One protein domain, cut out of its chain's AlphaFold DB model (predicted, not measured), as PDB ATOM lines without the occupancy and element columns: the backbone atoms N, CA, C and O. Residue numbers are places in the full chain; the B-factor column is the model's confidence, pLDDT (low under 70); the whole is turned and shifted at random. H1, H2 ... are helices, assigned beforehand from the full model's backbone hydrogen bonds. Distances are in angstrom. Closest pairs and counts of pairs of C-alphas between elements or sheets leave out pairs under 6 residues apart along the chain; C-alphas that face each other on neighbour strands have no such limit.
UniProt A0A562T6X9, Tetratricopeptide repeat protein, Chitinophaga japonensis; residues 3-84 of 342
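Overview. This is residues 3 to 84 of the 342 residues of the protein "Tetratricopeptide repeat protein" of Chitinophaga japonensis (UniProt A0A562T6X9). A small head of three short helices, H2, H3 and H4, has two helical arms, H1 and H5, that reach out from it toward the same end of the model with a gap between them. Residues 3 to 17, of which 3 to 15 belong to H1, and residues 73 to 84, of which 73 to 82 belong to H5, stick out. The printed part has 82 residues with five named helices, H1 to H5 in order, and no named strand: all helix. It is loose, with a radius of gyration of the C-alphas of 14.9 A, and elongated, spanning 45 by 26 by 19 A.

Along the chain. H1, residues 3 to 15, begins at C-alpha 3 (300.557, 268.261, 273.906) and is 19.1 A long. H2 is residues 25 to 30, H3 residues 36 to 48, 18.6 A, and H4 residues 50 to 60, 15.3 A. H5, residues 64 to 82, is the longest at 25.8 A and ends at C-alpha 82 (297.405, 253.705, 280.652).

Arrangement. H4 is the hub. It only just touches H2, with 3 pairs of C-alphas within 8 A, the closest Leu 26 and Leu 56 at 6.6 A, at a steep tilt of 46 degrees. H3 and H4 touch only at the corner, C-alphas of Leu 46 and Tyr 53 closest at 5.2 A. H2 and H3 touch about perpendicular, at 78 degrees, through residues 39 to 42 of H3 alone, C-alphas of Tyr 29 and Lys 39 closest at 6.7 A. H4 and H5 only just touch, with 3 pairs within 8 A and only at the corner, C-alphas of Leu 59 and Met 65 closest at 5.7 A. H1 touches no helix. Every O i to N i+4 pair is within hydrogen-bond range in H2, H3, H4 and H5, and 8 of 9 in H1.

Size, cuts and confidence. The C-alphas of Asp 3 and Asp 36, the two farthest apart, are 46.6 A apart. The printed part has no cut and no long link. Confidence is under 70 at residues 3 to 18, 62 to 64 and 83 to 84.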
ATOM      1  N   ASP A   3     299.401 267.790 273.129       49.84
ATOM      2  CA  ASP A   3     300.557 268.261 273.906       49.84
ATOM      3  C   ASP A   3     300.940 267.347 275.079       49.84
ATOM      4  O   ASP A   3     302.051 267.435 275.600       49.84
ATOM      5  N   ASN A   4     300.057 266.422 275.469       50.84
ATOM      6  CA  ASN A   4     300.332 265.482 276.559       50.84
ATOM      7  C   ASN A   4     301.323 264.379 276.154       50.84
ATOM      8  O   ASN A   4     302.113 263.928 276.978       50.84
ATOM      9  N   PHE A   5     301.341 263.948 274.891       52.31
ATOM     10  CA  PHE A   5     302.234 262.865 274.455       52.31
ATOM     11  C   PHE A   5     303.709 263.281 274.467       52.31
ATOM     12  O   PHE A   5     304.569 262.537 274.932       52.31
ATOM     13  N   THR A   6     303.999 264.499 274.013       54.25
ATOM     14  CA  THR A   6     305.364 265.035 273.947       54.25
ATOM     15  C   THR A   6     305.931 265.374 275.326       54.25
ATOM     16  O   THR A   6     307.141 265.263 275.525       54.25
ATOM     17  N   HIS A   7     305.084 265.739 276.294       53.34
ATOM     18  CA  HIS A   7     305.492 265.910 277.692       53.34
ATOM     19  C   HIS A   7     305.842 264.579 278.356       53.34
ATOM     20  O   HIS A   7     306.875 264.485 279.018       53.34
ATOM     21  N   ASN A   8     305.047 263.533 278.119       57.59
ATOM     22  CA  ASN A   8     305.303 262.210 278.685       57.59
ATOM     23  C   ASN A   8     306.610 261.593 278.167       57.59
ATOM     24  O   ASN A   8     307.363 261.033 278.953       57.59
ATOM     25  N   GLU A   9     306.950 261.756 276.885       57.44
ATOM     26  CA  GLU A   9     308.236 261.269 276.358       57.44
ATOM     27  C   GLU A   9     309.446 262.001 276.958       57.44
ATOM     28  O   GLU A   9     310.480 261.382 277.212       57.44
ATOM     29  N   LYS A  10     309.330 263.312 277.212       56.03
ATOM     30  CA  LYS A  10     310.382 264.087 277.886       56.03
ATOM     31  C   LYS A  10     310.519 263.682 279.352       56.03
ATOM     32  O   LYS A  10     311.645 263.500 279.800       56.03
ATOM     33  N   LEU A  11     309.407 263.465 280.058       56.84
ATOM     34  CA  LEU A  11     309.397 262.943 281.429       56.84
ATOM     35  C   LEU A  11     310.038 261.554 281.497       56.84
ATOM     36  O   LEU A  11     310.992 261.357 282.242       56.84
ATOM     37  N   LEU A  12     309.611 260.619 280.645       58.41
ATOM     38  CA  LEU A  12     310.181 259.270 280.572       58.41
ATOM     39  C   LEU A  12     311.688 259.289 280.276       58.41
ATOM     40  O   LEU A  12     312.415 258.432 280.762       58.41
ATOM     41  N   LYS A  13     312.181 260.277 279.519       51.62
ATOM     42  CA  LYS A  13     313.609 260.425 279.200       51.62
ATOM     43  C   LYS A  13     314.439 261.025 280.340       51.62
ATOM     44  O   LYS A  13     315.628 260.729 280.412       51.62
ATOM     45  N   ILE A  14     313.827 261.824 281.215       54.81
ATOM     46  CA  ILE A  14     314.453 262.318 282.452       54.81
ATOM     47  C   ILE A  14     314.565 261.166 283.464       54.81
ATOM     48  O   ILE A  14     315.618 260.981 284.065       54.81
ATOM     49  N   PHE A  15     313.533 260.321 283.571       50.41
ATOM     50  CA  PHE A  15     313.544 259.156 284.468       50.41
ATOM     51  C   PHE A  15     314.338 257.952 283.930       50.41
ATOM     52  O   PHE A  15     314.808 257.138 284.716       50.41
ATOM     53  N   ALA A  16     314.562 257.840 282.614       53.75
ATOM     54  CA  ALA A  16     315.335 256.743 282.015       53.75
ATOM     55  C   ALA A  16     316.830 256.737 282.398       53.75
ATOM     56  O   ALA A  16     317.508 255.735 282.174       53.75
ATOM     57  N   GLY A  17     317.350 257.845 282.939       53.00
ATOM     58  CA  GLY A  17     318.725 257.936 283.436       53.00
ATOM     59  C   GLY A  17     318.920 257.377 284.847       53.00
ATOM     60  O   GLY A  17     320.057 257.124 285.235       53.00
ATOM     61  N   ILE A  18     317.840 257.164 285.604       60.28
ATOM     62  CA  ILE A  18     317.920 256.768 287.010       60.28
ATOM     63  C   ILE A  18     317.756 255.251 287.087       60.28
ATOM     64  O   ILE A  18     316.668 254.703 286.908       60.28
ATOM     65  N   ARG A  19     318.865 254.548 287.322       71.69
ATOM     66  CA  ARG A  19     318.850 253.115 287.641       71.69
ATOM     67  C   ARG A  19     318.402 252.940 289.093       71.69
ATOM     68  O   ARG A  19     319.243 252.756 289.962       71.69
ATOM     69  N   CYS A  20     317.101 253.056 289.352       83.62
ATOM     70  CA  CYS A  20     316.540 252.793 290.678       83.62
ATOM     71  C   CYS A  20     316.578 251.298 291.031       83.62
ATOM     72  O   CYS A  20     316.605 250.435 290.148       83.62
ATOM     73  N   LEU A  21     316.512 251.013 292.333       86.69
ATOM     74  CA  LEU A  21     316.361 249.664 292.875       86.69
ATOM     75  C   LEU A  21     315.092 248.956 292.356       86.69
ATOM     76  O   LEU A  21     314.073 249.593 292.073       86.69
ATOM     77  N   ASN A  22     315.125 247.623 292.271       84.81
ATOM     78  CA  ASN A  22     313.941 246.845 291.899       84.81
ATOM     79  C   ASN A  22     312.872 246.919 293.008       84.81
ATOM     80  O   ASN A  22     313.194 246.952 294.196       84.81
ATOM     81  N   LYS A  23     311.589 246.877 292.627       80.69
ATOM     82  CA  LYS A  23     310.429 246.985 293.530       80.69
ATOM     83  C   LYS A  23     310.520 246.037 294.728       80.69
ATOM     84  O   LYS A  23     310.210 246.430 295.849       80.69
ATOM     85  N   ASP A  24     310.948 244.803 294.479       82.31
ATOM     86  CA  ASP A  24     310.985 243.755 295.499       82.31
ATOM     87  C   ASP A  24     312.278 243.773 296.328       82.31
ATOM     88  O   ASP A  24     312.378 243.042 297.308       82.31
ATOM     89  N   GLN A  25     313.276 244.584 295.961       88.38
ATOM     90  CA  GLN A  25     314.562 244.616 296.664       88.38
ATOM     91  C   GLN A  25     314.485 245.394 297.982       88.38
ATOM     92  O   GLN A  25     315.055 244.930 298.964       88.38
ATOM     93  N   LEU A  26     313.740 246.509 298.046       88.94
ATOM     94  CA  LEU A  26     313.572 247.276 299.293       88.94
ATOM     95  C   LEU A  26     312.871 246.462 300.402       88.94
ATOM     96  O   LEU A  26     313.415 246.385 301.503       88.94
ATOM     97  N   PRO A  27     311.712 245.812 300.155       88.12
ATOM     98  CA  PRO A  27     311.059 245.003 301.184       88.12
ATOM     99  C   PRO A  27     311.931 243.835 301.649       88.12
ATOM    100  O   PRO A  27     312.057 243.600 302.845       88.12
ATOM    101  N   ARG A  28     312.611 243.146 300.723       89.75
ATOM    102  CA  ARG A  28     313.512 242.038 301.077       89.75
ATOM    103  C   ARG A  28     314.742 242.500 301.865       89.75
ATOM    104  O   ARG A  28     315.249 241.726 302.674       89.75
ATOM    105  N   TYR A  29     315.218 243.726 301.629       92.38
ATOM    106  CA  TYR A  29     316.292 244.343 302.410       92.38
ATOM    107  C   TYR A  29     315.850 244.554 303.863       92.38
ATOM    108  O   TYR A  29     316.560 244.140 304.777       92.38
ATOM    109  N   LEU A  30     314.643 245.094 304.080       90.38
ATOM    110  CA  LEU A  30     314.059 245.267 305.418       90.38
ATOM    111  C   LEU A  30     313.782 243.927 306.119       90.38
ATOM    112  O   LEU A  30     313.984 243.805 307.323       90.38
ATOM    113  N   GLU A  31     313.354 242.911 305.367       89.94
ATOM    114  CA  GLU A  31     313.136 241.547 305.871       89.94
ATOM    115  C   GLU A  31     314.444 240.779 306.149       89.94
ATOM    116  O   GLU A  31     314.393 239.674 306.688       89.94
ATOM    117  N   GLY A  32     315.609 241.312 305.756       92.94
ATOM    118  CA  GLY A  32     316.905 240.645 305.918       92.94
ATOM    119  C   GLY A  32     317.089 239.396 305.047       92.94
ATOM    120  O   GLY A  32     317.926 238.553 305.353       92.94
ATOM    121  N   ARG A  33     316.309 239.251 303.965       93.62
ATOM    122  CA  ARG A  33     316.344 238.084 303.057       93.62
ATOM    123  C   ARG A  33     317.294 238.250 301.865       93.62
ATOM    124  O   ARG A  33     317.347 237.369 301.009       93.62
ATOM    125  N   LEU A  34     317.984 239.387 301.765       92.62
ATOM    126  CA  LEU A  34     318.978 239.646 300.720       92.62
ATOM    127  C   LEU A  34     320.308 238.968 301.046       92.62
ATOM    128  O   LEU A  34     320.705 238.891 302.206       92.62
ATOM    129  N   THR A  35     321.019 238.531 300.008       95.00
ATOM    130  CA  THR A  35     322.417 238.099 300.155       95.00
ATOM    131  C   THR A  35     323.313 239.290 300.508       95.00
ATOM    132  O   THR A  35     322.992 240.428 300.165       95.00
ATOM    133  N   ASP A  36     324.464 239.055 301.143       95.69
ATOM    134  CA  ASP A  36     325.376 240.138 301.560       95.69
ATOM    135  C   ASP A  36     325.847 241.016 300.388       95.69
ATOM    136  O   ASP A  36     325.996 242.230 300.525       95.69
ATOM    137  N   ILE A  37     326.020 240.417 299.206       91.75
ATOM    138  CA  ILE A  37     326.396 241.135 297.980       91.75
ATOM    139  C   ILE A  37     325.265 242.064 297.538       91.75
ATOM    140  O   ILE A  37     325.495 243.237 297.247       91.75
ATOM    141  N   GLU A  38     324.032 241.556 297.489       91.88
ATOM    142  CA  GLU A  38     322.872 242.371 297.128       91.88
ATOM    143  C   GLU A  38     322.655 243.478 298.150       91.88
ATOM    144  O   GLU A  38     322.424 244.618 297.767       91.88
ATOM    145  N   LYS A  39     322.784 243.163 299.440       94.94
ATOM    146  CA  LYS A  39     322.671 244.126 300.530       94.94
ATOM    147  C   LYS A  39     323.642 245.293 300.341       94.94
ATOM    148  O   LYS A  39     323.212 246.441 300.398       94.94
ATOM    149  N   HIS A  40     324.909 245.005 300.038       95.44
ATOM    150  CA  HIS A  40     325.913 246.036 299.782       95.44
ATOM    151  C   HIS A  40     325.560 246.915 298.571       95.44
ATOM    152  O   HIS A  40     325.684 248.135 298.637       95.44
ATOM    153  N   LEU A  41     325.058 246.320 297.483       91.94
ATOM    154  CA  LEU A  41     324.607 247.071 296.303       91.94
ATOM    155  C   LEU A  41     323.406 247.974 296.612       91.94
ATOM    156  O   LEU A  41     323.331 249.095 296.108       91.94
ATOM    157  N   VAL A  42     322.466 247.491 297.429       94.06
ATOM    158  CA  VAL A  42     321.332 248.292 297.895       94.06
ATOM    159  C   VAL A  42     321.826 249.462 298.737       94.06
ATOM    160  O   VAL A  42     321.434 250.591 298.474       94.06
ATOM    161  N   GLU A  43     322.716 249.220 299.696       94.44
ATOM    162  CA  GLU A  43     323.288 250.267 300.547       94.44
ATOM    163  C   GLU A  43     324.045 251.317 299.734       94.44
ATOM    164  O   GLU A  43     323.828 252.508 299.938       94.44
ATOM    165  N   GLN A  44     324.845 250.896 298.750       94.19
ATOM    166  CA  GLN A  44     325.512 251.810 297.826       94.19
ATOM    167  C   GLN A  44     324.499 252.678 297.065       94.19
ATOM    168  O   GLN A  44     324.645 253.894 297.001       94.19
ATOM    169  N   HIS A  45     323.434 252.075 296.534       92.69
ATOM    170  CA  HIS A  45     322.406 252.823 295.814       92.69
ATOM    171  C   HIS A  45     321.607 253.776 296.714       92.69
ATOM    172  O   HIS A  45     321.238 254.859 296.270       92.69
ATOM    173  N   LEU A  46     321.324 253.386 297.960       93.19
ATOM    174  CA  LEU A  46     320.603 254.221 298.924       93.19
ATOM    175  C   LEU A  46     321.399 255.469 299.317       93.19
ATOM    176  O   LEU A  46     320.789 256.486 299.625       93.19
ATOM    177  N   VAL A  47     322.733 255.401 299.284       94.12
ATOM    178  CA  VAL A  47     323.606 256.572 299.467       94.12
ATOM    179  C   VAL A  47     323.546 257.505 298.254       94.12
ATOM    180  O   VAL A  47     323.583 258.720 298.417       94.12
ATOM    181  N   ASP A  48     323.418 256.948 297.049       91.19
ATOM    182  CA  ASP A  48     323.431 257.709 295.794       91.19
ATOM    183  C   ASP A  48     322.045 258.251 295.373       91.19
ATOM    184  O   ASP A  48     321.958 259.089 294.472       91.19
ATOM    185  N   CYS A  49     320.947 257.753 295.957       91.69
ATOM    186  CA  CYS A  49     319.578 258.023 295.507       91.69
ATOM    187  C   CYS A  49     318.628 258.379 296.664       91.69
ATOM    188  O   CYS A  49     318.019 257.499 297.283       91.69
ATOM    189  N   ASP A  50     318.407 259.683 296.860       92.44
ATOM    190  CA  ASP A  50     317.515 260.239 297.892       92.44
ATOM    191  C   ASP A  50     316.092 259.657 297.828       92.44
ATOM    192  O   ASP A  50     315.488 259.334 298.849       92.44
ATOM    193  N   LEU A  51     315.564 259.448 296.617       90.88
ATOM    194  CA  LEU A  51     314.206 258.935 296.421       90.88
ATOM    195  C   LEU A  51     314.042 257.509 296.968       90.88
ATOM    196  O   LEU A  51     313.012 257.168 297.553       90.88
ATOM    197  N   CYS A  52     315.048 256.656 296.767       90.19
ATOM    198  CA  CYS A  52     315.027 255.292 297.285       90.19
ATOM    199  C   CYS A  52     315.239 255.268 298.803       90.19
ATOM    200  O   CYS A  52     314.633 254.437 299.480       90.19
ATOM    201  N   TYR A  53     316.036 256.195 299.336       92.62
ATOM    202  CA  TYR A  53     316.216 256.367 300.774       92.62
ATOM    203  C   TYR A  53     314.916 256.789 301.478       92.62
ATOM    204  O   TYR A  53     314.494 256.141 302.438       92.62
ATOM    205  N   GLU A  54     314.216 257.801 300.958       91.38
ATOM    206  CA  GLU A  54     312.912 258.230 301.483       91.38
ATOM    207  C   GLU A  54     311.866 257.112 301.402       91.38
ATOM    208  O   GLU A  54     311.115 256.875 302.355       91.38
ATOM    209  N   ALA A  55     311.844 256.372 300.288       88.38
ATOM    210  CA  ALA A  55     310.963 255.222 300.126       88.38
ATOM    211  C   ALA A  55     311.232 254.155 301.200       88.38
ATOM    212  O   ALA A  55     310.285 253.643 301.803       88.38
ATOM    213  N   LEU A  56     312.500 253.863 301.502       90.38
ATOM    214  CA  LEU A  56     312.871 252.931 302.567       90.38
ATOM    215  C   LEU A  56     312.407 253.424 303.941       90.38
ATOM    216  O   LEU A  56     311.828 252.650 304.702       90.38
ATOM    217  N   GLN A  57     312.581 254.712 304.239       89.88
ATOM    218  CA  GLN A  57     312.132 255.299 305.502       89.88
ATOM    219  C   GLN A  57     310.603 255.262 305.652       89.88
ATOM    220  O   GLN A  57     310.091 255.070 306.755       89.88
ATOM    221  N   SER A  58     309.862 255.421 304.550       86.62
ATOM    222  CA  SER A  58     308.402 255.276 304.550       86.62
ATOM    223  C   SER A  58     307.962 253.834 304.825       86.62
ATOM    224  O   SER A  58     307.045 253.620 305.614       86.62
ATOM    225  N   LEU A  59     308.672 252.852 304.259       85.94
ATOM    226  CA  LEU A  59     308.425 251.422 304.458       85.94
ATOM    227  C   LEU A  59     308.768 250.949 305.875       85.94
ATOM    228  O   LEU A  59     308.106 250.063 306.406       85.94
ATOM    229  N   GLN A  60     309.779 251.553 306.503       87.00
ATOM    230  CA  GLN A  60     310.191 251.225 307.867       87.00
ATOM    231  C   GLN A  60     309.153 251.645 308.927       87.00
ATOM    232  O   GLN A  60     309.154 251.101 310.029       87.00
ATOM    233  N   LYS A  61     308.254 252.593 308.621       86.88
ATOM    234  CA  LYS A  61     307.168 252.980 309.537       86.88
ATOM    235  C   LYS A  61     306.154 251.833 309.644       86.88
ATOM    236  O   LYS A  61     305.562 251.416 308.648       86.88
ATOM    237  N   GLU A  62     305.964 251.323 310.863       66.88
ATOM    238  CA  GLU A  62     305.114 250.161 311.149       66.88
ATOM    239  C   GLU A  62     303.698 250.326 310.558       66.88
ATOM    240  O   GLU A  62     303.039 251.348 310.744       66.88
ATOM    241  N   GLY A  63     303.239 249.312 309.810       69.50
ATOM    242  CA  GLY A  63     301.895 249.247 309.214       69.50
ATOM    243  C   GLY A  63     301.787 249.602 307.722       69.50
ATOM    244  O   GLY A  63     300.768 249.287 307.107       69.50
ATOM    245  N   GLN A  64     302.818 250.187 307.098       69.69
ATOM    246  CA  GLN A  64     302.757 250.576 305.674       69.69
ATOM    247  C   GLN A  64     303.272 249.519 304.684       69.69
ATOM    248  O   GLN A  64     303.064 249.660 303.480       69.69
ATOM    249  N   MET A  65     303.872 248.425 305.162       70.00
ATOM    250  CA  MET A  65     304.422 247.367 304.299       70.00
ATOM    251  C   MET A  65     303.349 246.690 303.428       70.00
ATOM    252  O   MET A  65     303.544 246.518 302.224       70.00
ATOM    253  N   GLU A  66     302.187 246.356 303.998       75.81
ATOM    254  CA  GLU A  66     301.093 245.729 303.237       75.81
ATOM    255  C   GLU A  66     300.387 246.722 302.301       75.81
ATOM    256  O   GLU A  66     300.034 246.398 301.161       75.81
ATOM    257  N   GLN A  67     300.238 247.972 302.747       78.12
ATOM    258  CA  GLN A  67     299.661 249.043 301.936       78.12
ATOM    259  C   GLN A  67     300.546 249.371 300.732       78.12
ATOM    260  O   GLN A  67     300.045 249.605 299.634       78.12
ATOM    261  N   TYR A  68     301.867 249.309 300.891       77.19
ATOM    262  CA  TYR A  68     302.797 249.520 299.793       77.19
ATOM    263  C   TYR A  68     302.671 248.444 298.710       77.19
ATOM    264  O   TYR A  68     302.670 248.761 297.518       77.19
ATOM    265  N   GLN A  69     302.515 247.170 299.088       77.94
ATOM    266  CA  GLN A  69     302.351 246.090 298.109       77.94
ATOM    267  C   GLN A  69     301.079 246.269 297.269       77.94
ATOM    268  O   GLN A  69     301.130 246.149 296.042       77.94
ATOM    269  N   THR A  70     299.963 246.620 297.908       83.44
ATOM    270  CA  THR A  70     298.683 246.838 297.217       83.44
ATOM    271  C   THR A  70     298.706 248.100 296.349       83.44
ATOM    272  O   THR A  70     298.346 248.042 295.171       83.44
ATOM    273  N   LEU A  71     299.217 249.218 296.875       82.06
ATOM    274  CA  LEU A  71     299.307 250.487 296.151       82.06
ATOM    275  C   LEU A  71     300.245 250.384 294.943       82.06
ATOM    276  O   LEU A  71     299.898 250.798 293.837       82.06
ATOM    277  N   SER A  72     301.418 249.777 295.123       80.69
ATOM    278  CA  SER A  72     302.386 249.588 294.040       80.69
ATOM    279  C   SER A  72     301.861 248.654 292.946       80.69
ATOM    280  O   SER A  72     302.124 248.893 291.766       80.69
ATOM    281  N   ALA A  73     301.100 247.612 293.298       83.62
ATOM    282  CA  ALA A  73     300.436 246.750 292.321       83.62
ATOM    283  C   ALA A  73     299.371 247.520 291.524       83.62
ATOM    284  O   ALA A  73     299.358 247.436 290.294       83.62
ATOM    285  N   GLY A  74     298.546 248.327 292.202       86.44
ATOM    286  CA  GLY A  74     297.543 249.185 291.568       86.44
ATOM    287  C   GLY A  74     298.159 250.207 290.612       86.44
ATOM    288  O   GLY A  74     297.717 250.330 289.472       86.44
ATOM    289  N   ILE A  75     299.243 250.874 291.021       83.88
ATOM    290  CA  ILE A  75     299.977 251.822 290.171       83.88
ATOM    291  C   ILE A  75     300.595 251.109 288.966       83.88
ATOM    292  O   ILE A  75     300.473 251.589 287.846       83.88
ATOM    293  N   GLN A  76     301.215 249.940 289.139       78.94
ATOM    294  CA  GLN A  76     301.773 249.178 288.015       78.94
ATOM    295  C   GLN A  76     300.702 248.702 287.034       78.94
ATOM    296  O   GLN A  76     300.950 248.630 285.830       78.94
ATOM    297  N   GLN A  77     299.521 248.346 287.532       83.75
ATOM    298  CA  GLN A  77     298.395 247.979 286.690       83.75
ATOM    299  C   GLN A  77     297.862 249.201 285.942       83.75
ATOM    300  O   GLN A  77     297.709 249.140 284.726       83.75
ATOM    301  N   TYR A  78     297.725 250.337 286.627       84.38
ATOM    302  CA  TYR A  78     297.373 251.608 286.006       84.38
ATOM    303  C   TYR A  78     298.387 252.022 284.938       84.38
ATOM    304  O   TYR A  78     297.991 252.397 283.844       84.38
ATOM    305  N   ILE A  79     299.689 251.900 285.194       80.44
ATOM    306  CA  ILE A  79     300.762 252.150 284.222       80.44
ATOM    307  C   ILE A  79     300.632 251.189 283.035       80.44
ATOM    308  O   ILE A  79     300.694 251.620 281.891       80.44
ATOM    309  N   ARG A  80     300.401 249.892 283.257       77.12
ATOM    310  CA  ARG A  80     300.216 248.935 282.153       77.12
ATOM    311  C   ARG A  80     298.965 249.219 281.321       77.12
ATOM    312  O   ARG A  80     299.005 249.055 280.104       77.12
ATOM    313  N   ASP A  81     297.881 249.655 281.952       79.75
ATOM    314  CA  ASP A  81     296.630 249.966 281.263       79.75
ATOM    315  C   ASP A  81     296.646 251.336 280.574       79.75
ATOM    316  O   ASP A  81     296.142 251.460 279.456       79.75
ATOM    317  N   SER A  82     297.270 252.342 281.190       74.94
ATOM    318  CA  SER A  82     297.405 253.705 280.652       74.94
ATOM    319  C   SER A  82     298.532 253.836 279.624       74.94
ATOM    320  O   SER A  82     298.414 254.621 278.685       74.94
ATOM    321  N   ILE A  83     299.584 253.019 279.732       66.31
ATOM    322  CA  ILE A  83     300.703 252.924 278.781       66.31
ATOM    323  C   ILE A  83     300.532 251.685 277.888       66.31
ATOM    324  O   ILE A  83     301.497 251.033 277.484       66.31
ATOM    325  N   LYS A  84     299.294 251.342 277.505       59.38
ATOM    326  CA  LYS A  84     299.112 250.510 276.307       59.38
ATOM    327  C   LYS A  84     299.770 251.265 275.150       59.38
ATOM    328  O   LYS A  84     299.439 252.435 274.944       59.38
TER     329      LYS A  84